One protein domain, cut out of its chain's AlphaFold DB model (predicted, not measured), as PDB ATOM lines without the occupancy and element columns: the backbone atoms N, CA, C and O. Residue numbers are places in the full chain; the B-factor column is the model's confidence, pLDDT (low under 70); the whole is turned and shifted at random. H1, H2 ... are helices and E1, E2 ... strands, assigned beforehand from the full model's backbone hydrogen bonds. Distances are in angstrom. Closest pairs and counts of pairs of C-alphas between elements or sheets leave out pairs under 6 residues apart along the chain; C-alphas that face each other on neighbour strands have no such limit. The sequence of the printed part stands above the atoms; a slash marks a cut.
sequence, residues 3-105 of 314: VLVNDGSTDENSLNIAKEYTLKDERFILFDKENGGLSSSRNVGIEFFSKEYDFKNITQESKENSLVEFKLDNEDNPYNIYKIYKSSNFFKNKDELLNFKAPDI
ATOM      1  N   VAL A   3      18.756 -48.355 -14.106       98.44
ATOM      2  CA  VAL A   3      17.523 -48.617 -13.355       98.44
ATOM      3  C   VAL A   3      17.850 -49.631 -12.269       98.44
ATOM      4  O   VAL A   3      18.137 -50.787 -12.563       98.44
ATOM      5  N   LEU A   4      17.828 -49.190 -11.016       98.31
ATOM      6  CA  LEU A   4      17.911 -50.074  -9.861       98.31
ATOM      7  C   LEU A   4      16.499 -50.476  -9.454       98.31
ATOM      8  O   LEU A   4      15.629 -49.620  -9.308       98.31
ATOM      9  N   VAL A   5      16.275 -51.768  -9.235       98.19
ATOM     10  CA  VAL A   5      14.992 -52.278  -8.747       98.19
ATOM     11  C   VAL A   5      15.227 -53.009  -7.434       98.19
ATOM     12  O   VAL A   5      15.732 -54.129  -7.419       98.19
ATOM     13  N   ASN A   6      14.860 -52.372  -6.324       97.38
ATOM     14  CA  ASN A   6      14.779 -53.037  -5.032       97.38
ATOM     15  C   ASN A   6      13.532 -53.931  -5.008       97.38
ATOM     16  O   ASN A   6      12.407 -53.450  -4.872       97.38
ATOM     17  N   ASP A   7      13.742 -55.238  -5.143       94.50
ATOM     18  CA  ASP A   7      12.699 -56.269  -5.171       94.50
ATOM     19  C   ASP A   7      12.280 -56.715  -3.763       94.50
ATOM     20  O   ASP A   7      12.312 -57.900  -3.429       94.50
ATOM     21  N   GLY A   8      11.947 -55.757  -2.901       92.12
ATOM     22  CA  GLY A   8      11.529 -56.040  -1.531       92.12
ATOM     23  C   GLY A   8      12.636 -56.646  -0.664       92.12
ATOM     24  O   GLY A   8      12.358 -57.557   0.117       92.12
ATOM     25  N   SER A   9      13.881 -56.168  -0.801       92.19
ATOM     26  CA  SER A   9      14.985 -56.586   0.078       92.19
ATOM     27  C   SER A   9      14.614 -56.362   1.543       92.19
ATOM     28  O   SER A   9      14.116 -55.296   1.908       92.19
ATOM     29  N   THR A  10      14.866 -57.364   2.384       89.12
ATOM     30  CA  THR A  10      14.523 -57.334   3.816       89.12
ATOM     31  C   THR A  10      15.707 -57.013   4.719       89.12
ATOM     32  O   THR A  10      15.534 -56.910   5.931       89.12
ATOM     33  N   ASP A  11      16.914 -56.923   4.161       90.00
ATOM     34  CA  ASP A  11      18.073 -56.445   4.904       90.00
ATOM     35  C   ASP A  11      17.997 -54.921   5.121       90.00
ATOM     36  O   ASP A  11      17.233 -54.204   4.473       90.00
ATOM     37  N   GLU A  12      18.793 -54.417   6.062       83.00
ATOM     38  CA  GLU A  12      18.769 -52.997   6.425       83.00
ATOM     39  C   GLU A  12      19.509 -52.093   5.421       83.00
ATOM     40  O   GLU A  12      19.360 -50.871   5.463       83.00
ATOM     41  N   ASN A  13      20.323 -52.653   4.521       93.50
ATOM     42  CA  ASN A  13      21.356 -51.900   3.807       93.50
ATOM     43  C   ASN A  13      21.093 -51.752   2.307       93.50
ATOM     44  O   ASN A  13      21.380 -50.693   1.759       93.50
ATOM     45  N   SER A  14      20.521 -52.748   1.634       95.06
ATOM     46  CA  SER A  14      20.360 -52.800   0.177       95.06
ATOM     47  C   SER A  14      19.579 -51.604  -0.365       95.06
ATOM     48  O   SER A  14      20.050 -50.912  -1.270       95.06
ATOM     49  N   LEU A  15      18.432 -51.275   0.243       96.12
ATOM     50  CA  LEU A  15      17.649 -50.099  -0.154       96.12
ATOM     51  C   LEU A  15      18.397 -48.786   0.131       96.12
ATOM     52  O   LEU A  15      18.322 -47.846  -0.660       96.12
ATOM     53  N   ASN A  16      19.124 -48.709   1.248       96.50
ATOM     54  CA  ASN A  16      19.866 -47.507   1.634       96.50
ATOM     55  C   ASN A  16      21.065 -47.257   0.711       96.50
ATOM     56  O   ASN A  16      21.256 -46.131   0.255       96.50
ATOM     57  N   ILE A  17      21.803 -48.307   0.352       97.12
ATOM     58  CA  ILE A  17      22.885 -48.257  -0.634       97.12
ATOM     59  C   ILE A  17      22.321 -47.834  -1.995       97.12
ATOM     60  O   ILE A  17      22.843 -46.914  -2.621       97.12
ATOM     61  N   ALA A  18      21.210 -48.428  -2.442       97.62
ATOM     62  CA  ALA A  18      20.595 -48.044  -3.711       97.62
ATOM     63  C   ALA A  18      20.175 -46.560  -3.735       97.62
ATOM     64  O   ALA A  18      20.363 -45.873  -4.744       97.62
ATOM     65  N   LYS A  19      19.663 -46.035  -2.613       97.50
ATOM     66  CA  LYS A  19      19.336 -44.610  -2.442       97.50
ATOM     67  C   LYS A  19      20.576 -43.721  -2.502       97.50
ATOM     68  O   LYS A  19      20.536 -42.688  -3.166       97.50
ATOM     69  N   GLU A  20      21.665 -44.125  -1.851       97.19
ATOM     70  CA  GLU A  20      22.944 -43.409  -1.876       97.19
ATOM     71  C   GLU A  20      23.474 -43.263  -3.308       97.19
ATOM     72  O   GLU A  20      23.753 -42.149  -3.750       97.19
ATOM     73  N   TYR A  21      23.546 -44.363  -4.064       96.94
ATOM     74  CA  TYR A  21      23.992 -44.331  -5.461       96.94
ATOM     75  C   TYR A  21      23.045 -43.521  -6.348       96.94
ATOM     76  O   TYR A  21      23.507 -42.749  -7.187       96.94
ATOM     77  N   THR A  22      21.732 -43.626  -6.115       98.06
ATOM     78  CA  THR A  22      20.731 -42.821  -6.832       98.06
ATOM     79  C   THR A  22      20.911 -41.327  -6.596       98.06
ATOM     80  O   THR A  22      20.681 -40.540  -7.509       98.06
ATOM     81  N   LEU A  23      21.322 -40.921  -5.392       97.12
ATOM     82  CA  LEU A  23      21.606 -39.525  -5.075       97.12
ATOM     83  C   LEU A  23      22.931 -39.057  -5.693       97.12
ATOM     84  O   LEU A  23      22.994 -37.958  -6.247       97.12
ATOM     85  N   LYS A  24      23.967 -39.897  -5.595       96.75
ATOM     86  CA  LYS A  24      25.348 -39.606  -6.002       96.75
ATOM     87  C   LYS A  24      25.518 -39.443  -7.513       96.75
ATOM     88  O   LYS A  24      26.392 -38.690  -7.935       96.75
ATOM     89  N   ASP A  25      24.720 -40.146  -8.313       97.38
ATOM     90  CA  ASP A  25      24.847 -40.159  -9.769       97.38
ATOM     91  C   ASP A  25      23.481 -39.976 -10.446       97.38
ATOM     92  O   ASP A  25      22.581 -40.813 -10.347       97.38
ATOM     93  N   GLU A  26      23.327 -38.873 -11.181       95.88
ATOM     94  CA  GLU A  26      22.075 -38.523 -11.859       95.88
ATOM     95  C   GLU A  26      21.668 -39.515 -12.953       95.88
ATOM     96  O   GLU A  26      20.537 -39.466 -13.434       95.88
ATOM     97  N   ARG A  27      22.540 -40.439 -13.358       96.75
ATOM     98  CA  ARG A  27      22.198 -41.478 -14.334       96.75
ATOM     99  C   ARG A  27      21.378 -42.597 -13.715       96.75
ATOM    100  O   ARG A  27      20.928 -43.449 -14.471       96.75
ATOM    101  N   PHE A  28      21.190 -42.623 -12.397       98.25
ATOM    102  CA  PHE A  28      20.443 -43.658 -11.687       98.25
ATOM    103  C   PHE A  28      18.985 -43.250 -11.442       98.25
ATOM    104  O   PHE A  28      18.652 -42.069 -11.283       98.25
ATOM    105  N   ILE A  29      18.108 -44.249 -11.428       98.56
ATOM    106  CA  ILE A  29      16.736 -44.192 -10.920       98.56
ATOM    107  C   ILE A  29      16.492 -45.471 -10.121       98.56
ATOM    108  O   ILE A  29      16.973 -46.534 -10.514       98.56
ATOM    109  N   LEU A  30      15.775 -45.371  -9.006       98.69
ATOM    110  CA  LEU A  30      15.508 -46.502  -8.121       98.69
ATOM    111  C   LEU A  30      14.010 -46.750  -8.000       98.69
ATOM    112  O   LEU A  30      13.274 -45.862  -7.586       98.69
ATOM    113  N   PHE A  31      13.585 -47.975  -8.285       98.56
ATOM    114  CA  PHE A  31      12.247 -48.485  -8.017       98.56
ATOM    115  C   PHE A  31      12.277 -49.347  -6.757       98.56
ATOM    116  O   PHE A  31      13.076 -50.273  -6.658       98.56
ATOM    117  N   ASP A  32      11.403 -49.050  -5.803       97.94
ATOM    118  CA  ASP A  32      11.217 -49.818  -4.573       97.94
ATOM    119  C   ASP A  32       9.829 -50.453  -4.591       97.94
ATOM    120  O   ASP A  32       8.822 -49.741  -4.667       97.94
ATOM    121  N   LYS A  33       9.775 -51.786  -4.600       95.94
ATOM    122  CA  LYS A  33       8.554 -52.551  -4.875       95.94
ATOM    123  C   LYS A  33       8.451 -53.822  -4.039       95.94
ATOM    124  O   LYS A  33       9.414 -54.233  -3.393       95.94
ATOM    125  N   GLU A  34       7.285 -54.459  -4.082       94.00
ATOM    126  CA  GLU A  34       7.087 -55.782  -3.486       94.00
ATOM    127  C   GLU A  34       7.970 -56.847  -4.158       94.00
ATOM    128  O   GLU A  34       8.201 -56.806  -5.369       94.00
ATOM    129  N   ASN A  35       8.428 -57.828  -3.373       91.50
ATOM    130  CA  ASN A  35       9.198 -58.957  -3.886       91.50
ATOM    131  C   ASN A  35       8.378 -59.783  -4.894       91.50
ATOM    132  O   ASN A  35       7.414 -60.461  -4.528       91.50
ATOM    133  N   GLY A  36       8.792 -59.747  -6.158       89.62
ATOM    134  CA  GLY A  36       8.188 -60.488  -7.264       89.62
ATOM    135  C   GLY A  36       9.161 -61.394  -8.023       89.62
ATOM    136  O   GLY A  36       8.738 -62.072  -8.959       89.62
ATOM    137  N   GLY A  37      10.440 -61.415  -7.643       89.25
ATOM    138  CA  GLY A  37      11.496 -62.194  -8.283       89.25
ATOM    139  C   GLY A  37      12.214 -61.461  -9.422       89.25
ATOM    140  O   GLY A  37      11.851 -60.356  -9.833       89.25
ATOM    141  N   LEU A  38      13.240 -62.120  -9.972       90.50
ATOM    142  CA  LEU A  38      14.118 -61.585 -11.022       90.50
ATOM    143  C   LEU A  38      13.353 -61.143 -12.278       90.50
ATOM    144  O   LEU A  38      13.554 -60.021 -12.745       90.50
ATOM    145  N   SER A  39      12.424 -61.968 -12.776       93.94
ATOM    146  CA  SER A  39      11.569 -61.621 -13.926       93.94
ATOM    147  C   SER A  39      10.793 -60.327 -13.702       93.94
ATOM    148  O   SER A  39      10.781 -59.450 -14.563       93.94
ATOM    149  N   SER A  40      10.190 -60.180 -12.520       95.06
ATOM    150  CA  SER A  40       9.462 -58.975 -12.117       95.06
ATOM    151  C   SER A  40      10.365 -57.737 -12.154       95.06
ATOM    152  O   SER A  40      10.006 -56.718 -12.737       95.06
ATOM    153  N   SER A  41      11.576 -57.832 -11.601       95.75
ATOM    154  CA  SER A  41      12.536 -56.721 -11.581       95.75
ATOM    155  C   SER A  41      13.046 -56.324 -12.962       95.75
ATOM    156  O   SER A  41      13.103 -55.133 -13.265       95.75
ATOM    157  N   ARG A  42      13.383 -57.292 -13.821       97.44
ATOM    158  CA  ARG A  42      13.843 -56.999 -15.186       97.44
ATOM    159  C   ARG A  42      12.732 -56.361 -16.023       97.44
ATOM    160  O   ARG A  42      13.001 -55.393 -16.730       97.44
ATOM    161  N   ASN A  43      11.489 -56.827 -15.880       98.00
ATOM    162  CA  ASN A  43      10.347 -56.244 -16.587       98.00
ATOM    163  C   ASN A  43      10.057 -54.800 -16.161       98.00
ATOM    164  O   ASN A  43       9.797 -53.982 -17.032       98.00
ATOM    165  N   VAL A  44      10.193 -54.446 -14.875       97.88
ATOM    166  CA  VAL A  44      10.087 -53.037 -14.434       97.88
ATOM    167  C   VAL A  44      11.079 -52.141 -15.184       97.88
ATOM    168  O   VAL A  44      10.736 -51.029 -15.577       97.88
ATOM    169  N   GLY A  45      12.303 -52.625 -15.417       97.94
ATOM    170  CA  GLY A  45      13.297 -51.908 -16.217       97.94
ATOM    171  C   GLY A  45      12.888 -51.748 -17.684       97.94
ATOM    172  O   GLY A  45      13.006 -50.651 -18.224       97.94
ATOM    173  N   ILE A  46      12.385 -52.817 -18.313       98.25
ATOM    174  CA  ILE A  46      11.900 -52.792 -19.705       98.25
ATOM    175  C   ILE A  46      10.742 -51.799 -19.842       98.25
ATOM    176  O   ILE A  46      10.839 -50.860 -20.624       98.25
ATOM    177  N   GLU A  47       9.693 -51.958 -19.038       97.50
ATOM    178  CA  GLU A  47       8.474 -51.139 -19.085       97.50
ATOM    179  C   GLU A  47       8.743 -49.663 -18.762       97.50
ATOM    180  O   GLU A  47       8.143 -48.767 -19.365       97.50
ATOM    181  N   PHE A  48       9.702 -49.385 -17.869       97.56
ATOM    182  CA  PHE A  48      10.171 -48.022 -17.634       97.56
ATOM    183  C   PHE A  48      10.675 -47.385 -18.930       97.56
ATOM    184  O   PHE A  48      10.204 -46.311 -19.303       97.56
ATOM    185  N   PHE A  49      11.590 -48.045 -19.642       97.94
ATOM    186  CA  PHE A  49      12.112 -47.529 -20.910       97.94
ATOM    187  C   PHE A  49      11.078 -47.570 -22.048       97.94
ATOM    188  O   PHE A  49      11.154 -46.749 -22.960       97.94
ATOM    189  N   SER A  50      10.061 -48.435 -21.959       96.88
ATOM    190  CA  SER A  50       8.888 -48.439 -22.849       96.88
ATOM    191  C   SER A  50       7.936 -47.262 -22.616       96.88
ATOM    192  O   SER A  50       7.008 -47.069 -23.399       96.88
ATOM    193  N   LYS A  51       8.162 -46.456 -21.566       95.31
ATOM    194  CA  LYS A  51       7.298 -45.340 -21.143       95.31
ATOM    195  C   LYS A  51       5.887 -45.795 -20.748       95.31
ATOM    196  O   LYS A  51       4.920 -45.082 -20.994       95.31
ATOM    197  N   GLU A  52       5.780 -46.959 -20.109       94.62
ATOM    198  CA  GLU A  52       4.502 -47.507 -19.620       94.62
ATOM    199  C   GLU A  52       4.067 -46.924 -18.264       94.62
ATOM    200  O   GLU A  52       2.960 -47.187 -17.796       94.62
ATOM    201  N   TYR A  53       4.918 -46.106 -17.638       94.00
ATOM    202  CA  TYR A  53       4.662 -45.496 -16.337       94.00
ATOM    203  C   TYR A  53       4.489 -43.981 -16.429       94.00
ATOM    204  O   TYR A  53       5.343 -43.278 -16.974       94.00
ATOM    205  N   ASP A  54       3.432 -43.489 -15.781       92.56
ATOM    206  CA  ASP A  54       3.243 -42.076 -15.469       92.56
ATOM    207  C   ASP A  54       3.642 -41.806 -14.013       92.56
ATOM    208  O   ASP A  54       3.336 -42.585 -13.106       92.56
ATOM    209  N   PHE A  55       4.341 -40.694 -13.779       94.50
ATOM    210  CA  PHE A  55       4.947 -40.390 -12.484       94.50
ATOM    211  C   PHE A  55       4.247 -39.233 -11.780       94.50
ATOM    212  O   PHE A  55       4.168 -38.119 -12.295       94.50
ATOM    213  N   LYS A  56       3.855 -39.461 -10.527       94.12
ATOM    214  CA  LYS A  56       3.367 -38.434  -9.610       94.12
ATOM    215  C   LYS A  56       4.425 -38.097  -8.572       94.12
ATOM    216  O   LYS A  56       4.729 -38.915  -7.703       94.12
ATOM    217  N   ASN A  57       4.954 -36.878  -8.624       94.06
ATOM    218  CA  ASN A  57       5.860 -36.373  -7.593       94.06
ATOM    219  C   ASN A  57       5.118 -36.229  -6.249       94.06
ATOM    220  O   ASN A  57       4.068 -35.590  -6.177       94.06
ATOM    221  N   ILE A  58       5.676 -36.812  -5.189       94.12
ATOM    222  CA  ILE A  58       5.130 -36.776  -3.821       94.12
ATOM    223  C   ILE A  58       6.072 -36.095  -2.816       94.12
ATOM    224  O   ILE A  58       5.817 -36.105  -1.611       94.12
ATOM    225  N   THR A  59       7.155 -35.489  -3.298       89.88
ATOM    226  CA  THR A  59       8.128 -34.768  -2.474       89.88
ATOM    227  C   THR A  59       7.508 -33.468  -1.959       89.88
ATOM    228  O   THR A  59       7.136 -32.603  -2.751       89.88
ATOM    229  N   GLN A  60       7.395 -33.317  -0.637       75.00
ATOM    230  CA  GLN A  60       6.744 -32.153  -0.015       75.00
ATOM    231  C   GLN A  60       7.608 -30.884  -0.057       75.00
ATOM    232  O   GLN A  60       7.098 -29.802  -0.335       75.00
ATOM    233  N   GLU A  61       8.915 -31.014   0.179       75.06
ATOM    234  CA  GLU A  61       9.880 -29.915   0.115       75.06
ATOM    235  C   GLU A  61      11.072 -30.345  -0.737       75.06
ATOM    236  O   GLU A  61      11.795 -31.278  -0.388       75.06
ATOM    237  N   SER A  62      11.276 -29.672  -1.871       66.38
ATOM    238  CA  SER A  62      12.462 -29.892  -2.694       66.38
ATOM    239  C   SER A  62      13.662 -29.240  -2.010       66.38
ATOM    240  O   SER A  62      13.676 -28.027  -1.800       66.38
ATOM    241  N   LYS A  63      14.650 -30.055  -1.636       78.94
ATOM    242  CA  LYS A  63      15.955 -29.599  -1.153       78.94
ATOM    243  C   LYS A  63      16.991 -29.857  -2.244       78.94
ATOM    244  O   LYS A  63      16.896 -30.829  -2.996       78.94
ATOM    245  N   GLU A  64      17.977 -28.972  -2.345       81.19
ATOM    246  CA  GLU A  64      19.135 -29.239  -3.196       81.19
ATOM    247  C   GLU A  64      19.847 -30.505  -2.714       81.19
ATOM    248  O   GLU A  64      19.934 -30.758  -1.509       81.19
ATOM    249  N   ASN A  65      20.343 -31.298  -3.667       89.50
ATOM    250  CA  ASN A  65      21.061 -32.540  -3.406       89.50
ATOM    251  C   ASN A  65      20.286 -33.517  -2.499       89.50
ATOM    252  O   ASN A  65      20.805 -34.027  -1.502       89.50
ATOM    253  N   SER A  66      19.026 -33.780  -2.847       94.50
ATOM    254  CA  SER A  66      18.160 -34.744  -2.165       94.50
ATOM    255  C   SER A  66      17.521 -35.713  -3.156       94.50
ATOM    256  O   SER A  66      17.538 -35.502  -4.368       94.50
ATOM    257  N   LEU A  67      16.923 -36.790  -2.650       96.25
ATOM    258  CA  LEU A  67      16.080 -37.649  -3.476       96.25
ATOM    259  C   LEU A  67      14.707 -37.001  -3.659       96.25
ATOM    260  O   LEU A  67      14.087 -36.554  -2.695       96.25
ATOM    261  N   VAL A  68      14.249 -36.972  -4.902       96.56
ATOM    262  CA  VAL A  68      12.858 -36.741  -5.270       96.56
ATOM    263  C   VAL A  68      12.149 -38.087  -5.252       96.56
ATOM    264  O   VAL A  68      12.622 -39.052  -5.855       96.56
ATOM    265  N   GLU A  69      11.015 -38.139  -4.565       96.69
ATOM    266  CA  GLU A  69      10.152 -39.308  -4.479       96.69
ATOM    267  C   GLU A  69       8.954 -39.179  -5.426       96.69
ATOM    268  O   GLU A  69       8.254 -38.160  -5.446       96.69
ATOM    269  N   PHE A  70       8.678 -40.255  -6.155       96.56
ATOM    270  CA  PHE A  70       7.503 -40.411  -7.002       96.56
ATOM    271  C   PHE A  70       6.696 -41.643  -6.597       96.56
ATOM    272  O   PHE A  70       7.210 -42.593  -5.997       96.56
ATOM    273  N   LYS A  71       5.424 -41.632  -6.980       95.56
ATOM    274  CA  LYS A  71       4.573 -42.816  -7.112       95.56
ATOM    275  C   LYS A  71       4.118 -42.944  -8.558       95.56
ATOM    276  O   LYS A  71       4.163 -41.966  -9.301       95.56
ATOM    277  N   LEU A  72       3.670 -44.135  -8.921       95.19
ATOM    278  CA  LEU A  72       2.921 -44.332 -10.154       95.19
ATOM    279  C   LEU A  72       1.595 -43.554 -10.086       95.19
ATOM    280  O   LEU A  72       0.944 -43.551  -9.037       95.19
ATOM    281  N   ASP A  73       1.254 -42.841 -11.160       90.81
ATOM    282  CA  ASP A  73      -0.000 -42.078 -11.290       90.81
ATOM    283  C   ASP A  73      -1.084 -42.854 -12.055       90.81
ATOM    284  O   ASP A  73      -2.271 -42.570 -11.910       90.81
ATOM    285  N   ASN A  74      -0.691 -43.856 -12.843       85.50
ATOM    286  CA  ASN A  74      -1.613 -44.764 -13.515       85.50
ATOM    287  C   ASN A  74      -2.340 -45.678 -12.504       85.50
ATOM    288  O   ASN A  74      -1.798 -46.032 -11.457       85.50
ATOM    289  N   GLU A  75      -3.585 -46.066 -12.817       77.62
ATOM    290  CA  GLU A  75      -4.392 -46.948 -11.950       77.62
ATOM    291  C   GLU A  75      -3.787 -48.356 -11.812       77.62
ATOM    292  O   GLU A  75      -4.002 -49.021 -10.797       77.62
ATOM    293  N   ASP A  76      -3.025 -48.800 -12.815       86.31
ATOM    294  CA  ASP A  76      -2.383 -50.109 -12.827       86.31
ATOM    295  C   ASP A  76      -0.984 -50.053 -12.192       86.31
ATOM    296  O   ASP A  76      -0.091 -49.337 -12.647       86.31
ATOM    297  N   ASN A  77      -0.782 -50.835 -11.133       90.25
ATOM    298  CA  ASN A  77       0.508 -51.018 -10.468       90.25
ATOM    299  C   ASN A  77       0.791 -52.522 -10.333       90.25
ATOM    300  O   ASN A  77       0.740 -53.068  -9.225       90.25
ATOM    301  N   PRO A  78       1.087 -53.215 -11.448       90.25
ATOM    302  CA  PRO A  78       1.132 -54.678 -11.486       90.25
ATOM    303  C   PRO A  78       2.299 -55.272 -10.684       90.25
ATOM    304  O   PRO A  78       2.355 -56.485 -10.480       90.25
ATOM    305  N   TYR A  79       3.233 -54.430 -10.234       93.31
ATOM    306  CA  TYR A  79       4.407 -54.816  -9.453       93.31
ATOM    307  C   TYR A  79       4.382 -54.322  -8.009       93.31
ATOM    308  O   TYR A  79       5.379 -54.487  -7.307       93.31
ATOM    309  N   ASN A  80       3.287 -53.690  -7.571       94.44
ATOM    310  CA  ASN A  80       3.191 -53.083  -6.244       94.44
ATOM    311  C   ASN A  80       4.407 -52.186  -5.932       94.44
ATOM    312  O   ASN A  80       5.034 -52.296  -4.878       94.44
ATOM    313  N   ILE A  81       4.766 -51.304  -6.871       96.94
ATOM    314  CA  ILE A  81       5.809 -50.289  -6.692       96.94
ATOM    315  C   ILE A  81       5.344 -49.305  -5.617       96.94
ATOM    316  O   ILE A  81       4.321 -48.633  -5.769       96.94
ATOM    317  N   TYR A  82       6.097 -49.227  -4.523       95.94
ATOM    318  CA  TYR A  82       5.798 -48.377  -3.375       95.94
ATOM    319  C   TYR A  82       6.254 -46.940  -3.611       95.94
ATOM    320  O   TYR A  82       5.515 -45.991  -3.318       95.94
ATOM    321  N   LYS A  83       7.489 -46.788  -4.106       96.94
ATOM    322  CA  LYS A  83       8.152 -45.506  -4.357       96.94
ATOM    323  C   LYS A  83       9.165 -45.628  -5.492       96.94
ATOM    324  O   LYS A  83       9.820 -46.656  -5.648       96.94
ATOM    325  N   ILE A  84       9.335 -44.537  -6.229       98.12
ATOM    326  CA  ILE A  84      10.423 -44.348  -7.188       98.12
ATOM    327  C   ILE A  84      11.268 -43.164  -6.723       98.12
ATOM    328  O   ILE A  84      10.725 -42.155  -6.276       98.12
ATOM    329  N   TYR A  85      12.589 -43.274  -6.823       97.81
ATOM    330  CA  TYR A  85      13.528 -42.247  -6.391       97.81
ATOM    331  C   TYR A  85      14.402 -41.785  -7.553       97.81
ATOM    332  O   TYR A  85      14.935 -42.595  -8.316       97.81
ATOM    333  N   LYS A  86      14.598 -40.470  -7.645       97.25
ATOM    334  CA  LYS A  86      15.513 -39.818  -8.587       97.25
ATOM    335  C   LYS A  86      16.288 -38.722  -7.856       97.25
ATOM    336  O   LYS A  86      15.713 -38.041  -7.014       97.25
ATOM    337  N   SER A  87      17.569 -38.523  -8.167       96.44
ATOM    338  CA  SER A  87      18.311 -37.361  -7.648       96.44
ATOM    339  C   SER A  87      17.653 -36.050  -8.086       96.44
ATOM    340  O   SER A  87      17.314 -35.906  -9.264       96.44
ATOM    341  N   SER A  88      17.514 -35.081  -7.175       94.81
ATOM    342  CA  SER A  88      17.052 -33.730  -7.516       94.81
ATOM    343  C   SER A  88      17.993 -33.025  -8.493       94.81
ATOM    344  O   SER A  88      17.527 -32.213  -9.286       94.81
ATOM    345  N   ASN A  89      19.270 -33.421  -8.526       93.88
ATOM    346  CA  ASN A  89      20.283 -32.881  -9.436       93.88
ATOM    347  C   ASN A  89      19.984 -33.176 -10.921       93.88
ATOM    348  O   ASN A  89      20.497 -32.475 -11.784       93.88
ATOM    349  N   PHE A  90      19.137 -34.171 -11.219       94.38
ATOM    350  CA  PHE A  90      18.734 -34.503 -12.592       94.38
ATOM    351  C   PHE A  90      17.823 -33.434 -13.223       94.38
ATOM    352  O   PHE A  90      17.831 -33.255 -14.438       94.38
ATOM    353  N   PHE A  91      17.010 -32.748 -12.413       93.19
ATOM    354  CA  PHE A  91      15.984 -31.830 -12.904       93.19
ATOM    355  C   PHE A  91      16.528 -30.408 -12.973       93.19
ATOM    356  O   PHE A  91      16.875 -29.813 -11.953       93.19
ATOM    357  N   LYS A  92      16.546 -29.818 -14.169       91.56
ATOM    358  CA  LYS A  92      17.056 -28.450 -14.367       91.56
ATOM    359  C   LYS A  92      16.050 -27.383 -13.957       91.56
ATOM    360  O   LYS A  92      16.415 -26.236 -13.716       91.56
ATOM    361  N   ASN A  93      14.769 -27.735 -13.948       90.62
ATOM    362  CA  ASN A  93      13.669 -26.835 -13.637       90.62
ATOM    363  C   ASN A  93      12.446 -27.618 -13.131       90.62
ATOM    364  O   ASN A  93      12.395 -28.849 -13.163       90.62
ATOM    365  N   LYS A  94      11.443 -26.878 -12.653       88.88
ATOM    366  CA  LYS A  94      10.212 -27.450 -12.098       88.88
ATOM    367  C   LYS A  94       9.358 -28.170 -13.150       88.88
ATOM    368  O   LYS A  94       8.655 -29.111 -12.794       88.88
ATOM    369  N   ASP A  95       9.427 -27.766 -14.415       90.62
ATOM    370  CA  ASP A  95       8.621 -28.373 -15.476       90.62
ATOM    371  C   ASP A  95       9.133 -29.771 -15.841       90.62
ATOM    372  O   ASP A  95       8.324 -30.682 -16.006       90.62
ATOM    373  N   GLU A  96      10.455 -29.975 -15.879       92.62
ATOM    374  CA  GLU A  96      11.074 -31.303 -16.035       92.62
ATOM    375  C   GLU A  96      10.713 -32.239 -14.876       92.62
ATOM    376  O   GLU A  96      10.482 -33.428 -15.082       92.62
ATOM    377  N   LEU A  97      10.635 -31.700 -13.657       91.19
ATOM    378  CA  LEU A  97      10.235 -32.444 -12.464       91.19
ATOM    379  C   LEU A  97       8.760 -32.868 -12.505       91.19
ATOM    380  O   LEU A  97       8.430 -33.990 -12.125       91.19
ATOM    381  N   LEU A  98       7.868 -31.967 -12.925       89.75
ATOM    382  CA  LEU A  98       6.427 -32.229 -12.990       89.75
ATOM    383  C   LEU A  98       6.042 -33.139 -14.158       89.75
ATOM    384  O   LEU A  98       5.070 -33.876 -14.046       89.75
ATOM    385  N   ASN A  99       6.800 -33.095 -15.254       90.62
ATOM    386  CA  ASN A  99       6.541 -33.870 -16.467       90.62
ATOM    387  C   ASN A  99       7.620 -34.934 -16.699       90.62
ATOM    388  O   ASN A  99       7.985 -35.207 -17.845       90.62
ATOM    389  N   PHE A 100       8.167 -35.498 -15.618       93.50
ATOM    390  CA  PHE A 100       9.222 -36.498 -15.713       93.50
ATOM    391  C   PHE A 100       8.751 -37.706 -16.531       93.50
ATOM    392  O   PHE A 100       7.696 -38.281 -16.269       93.50
ATOM    393  N   LYS A 101       9.565 -38.098 -17.512       92.50
ATOM    394  CA  LYS A 101       9.372 -39.292 -18.336       92.50
ATOM    395  C   LYS A 101      10.684 -40.047 -18.458       92.50
ATOM    396  O   LYS A 101      11.761 -39.456 -18.346       92.50
ATOM    397  N   ALA A 102      10.585 -41.345 -18.720       94.12
ATOM    398  CA  ALA A 102      11.755 -42.150 -19.021       94.12
ATOM    399  C   ALA A 102      12.483 -41.617 -20.272       94.12
ATOM    400  O   ALA A 102      11.819 -41.197 -21.231       94.12
ATOM    401  N   PRO A 103      13.829 -41.610 -20.272       94.50
ATOM    402  CA  PRO A 103      14.601 -41.223 -21.443       94.50
ATOM    403  C   PRO A 103      14.461 -42.272 -22.550       94.50
ATOM    404  O   PRO A 103      14.263 -43.454 -22.272       94.50
ATOM    405  N   ASP A 104      14.620 -41.839 -23.798       96.38
ATOM    406  CA  ASP A 104      14.793 -42.759 -24.921       96.38
ATOM    407  C   ASP A 104      16.152 -43.468 -24.825       96.38
ATOM    408  O   ASP A 104      17.152 -42.866 -24.423       96.38
ATOM    409  N   ILE A 105      16.174 -44.752 -25.183       97.81
ATOM    410  CA  ILE A 105      17.383 -45.577 -25.232       97.81
ATOM    411  C   ILE A 105      17.442 -46.342 -26.552       97.81
ATOM    412  O   ILE A 105      16.415 -46.779 -27.070       97.81
TER     413      ILE A 105
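AT A GLANCE: This is residues 3 to 105 of the 314 residues of a protein of Campylobacter jejuni (UniProt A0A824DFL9). A strongly twisted sheet of five strands lies between two helices in three layers, with H1 over one face and H2 over the other, toward the E1 end. Short H3 only grazes the sheet, beside E3. The printed part has 103 residues, with three named helices and five named strands in the order E1 H1 E2 H2 E3 E4 E5 H3; the class is mixed, helices and strands. The mixed sheet runs E1 E2 E5 E4 E3, and the whole is compact, with a radius of gyration of the C-alphas of 13.0 A and spans of 36 by 29 by 26 A.

IN THESE COORDINATES: Find C-alpha 3 at (17.523, -48.617, -13.355), where E1, residues 3 to 7, begins. Beside it look for E2, residues 28 to 33, 16.3 A; then E5, 81 to 87, 18.0 A; E4, 67 to 72, 16.2 A; and E3, 55 to 57. H1 is residues 14 to 24, 15.4 A, and H2 is 38 to 49, 17.3 A. H3, 94 to 98, ends at C-alpha 98, (6.427, -32.229, -12.990).

HOW THE PARTS SIT: E1 and E2 are parallel, with N 4 and O 29 2.8 A apart; with H1 they make a strand-helix-strand unit, a right-handed crossover between parallel neighbours. E3, E4 and E5 form a meander, two antiparallel hairpins in a row: see N 56 and O 71, 2.8 A, and N 68 and O 86, 2.8 A. E5 is antiparallel to E2, with N 85 and O 30 at 2.8 A. H1 runs along the strands at a height over the sheet of 7.8 A; its closest C-alphas to E2 are Thr 22 and Phe 28, 4.9 A. On the opposite face H2, height 9.2 A, touches E1, closest at C-alphas 5 and 41, 5.8 A. H3 touches E3, closest at C-alphas 57 and 98, 6.8 A. In H1, H2 and H3 every O i to N i+4 pair is within hydrogen-bond range.

THE WHOLE: The C-alphas farthest apart, Asp 11 and Asp 95, are 36.0 A apart. The printed part has no cut and no long link. Look for low confidence at Ser 62, the one printed residue with pLDDT under 70.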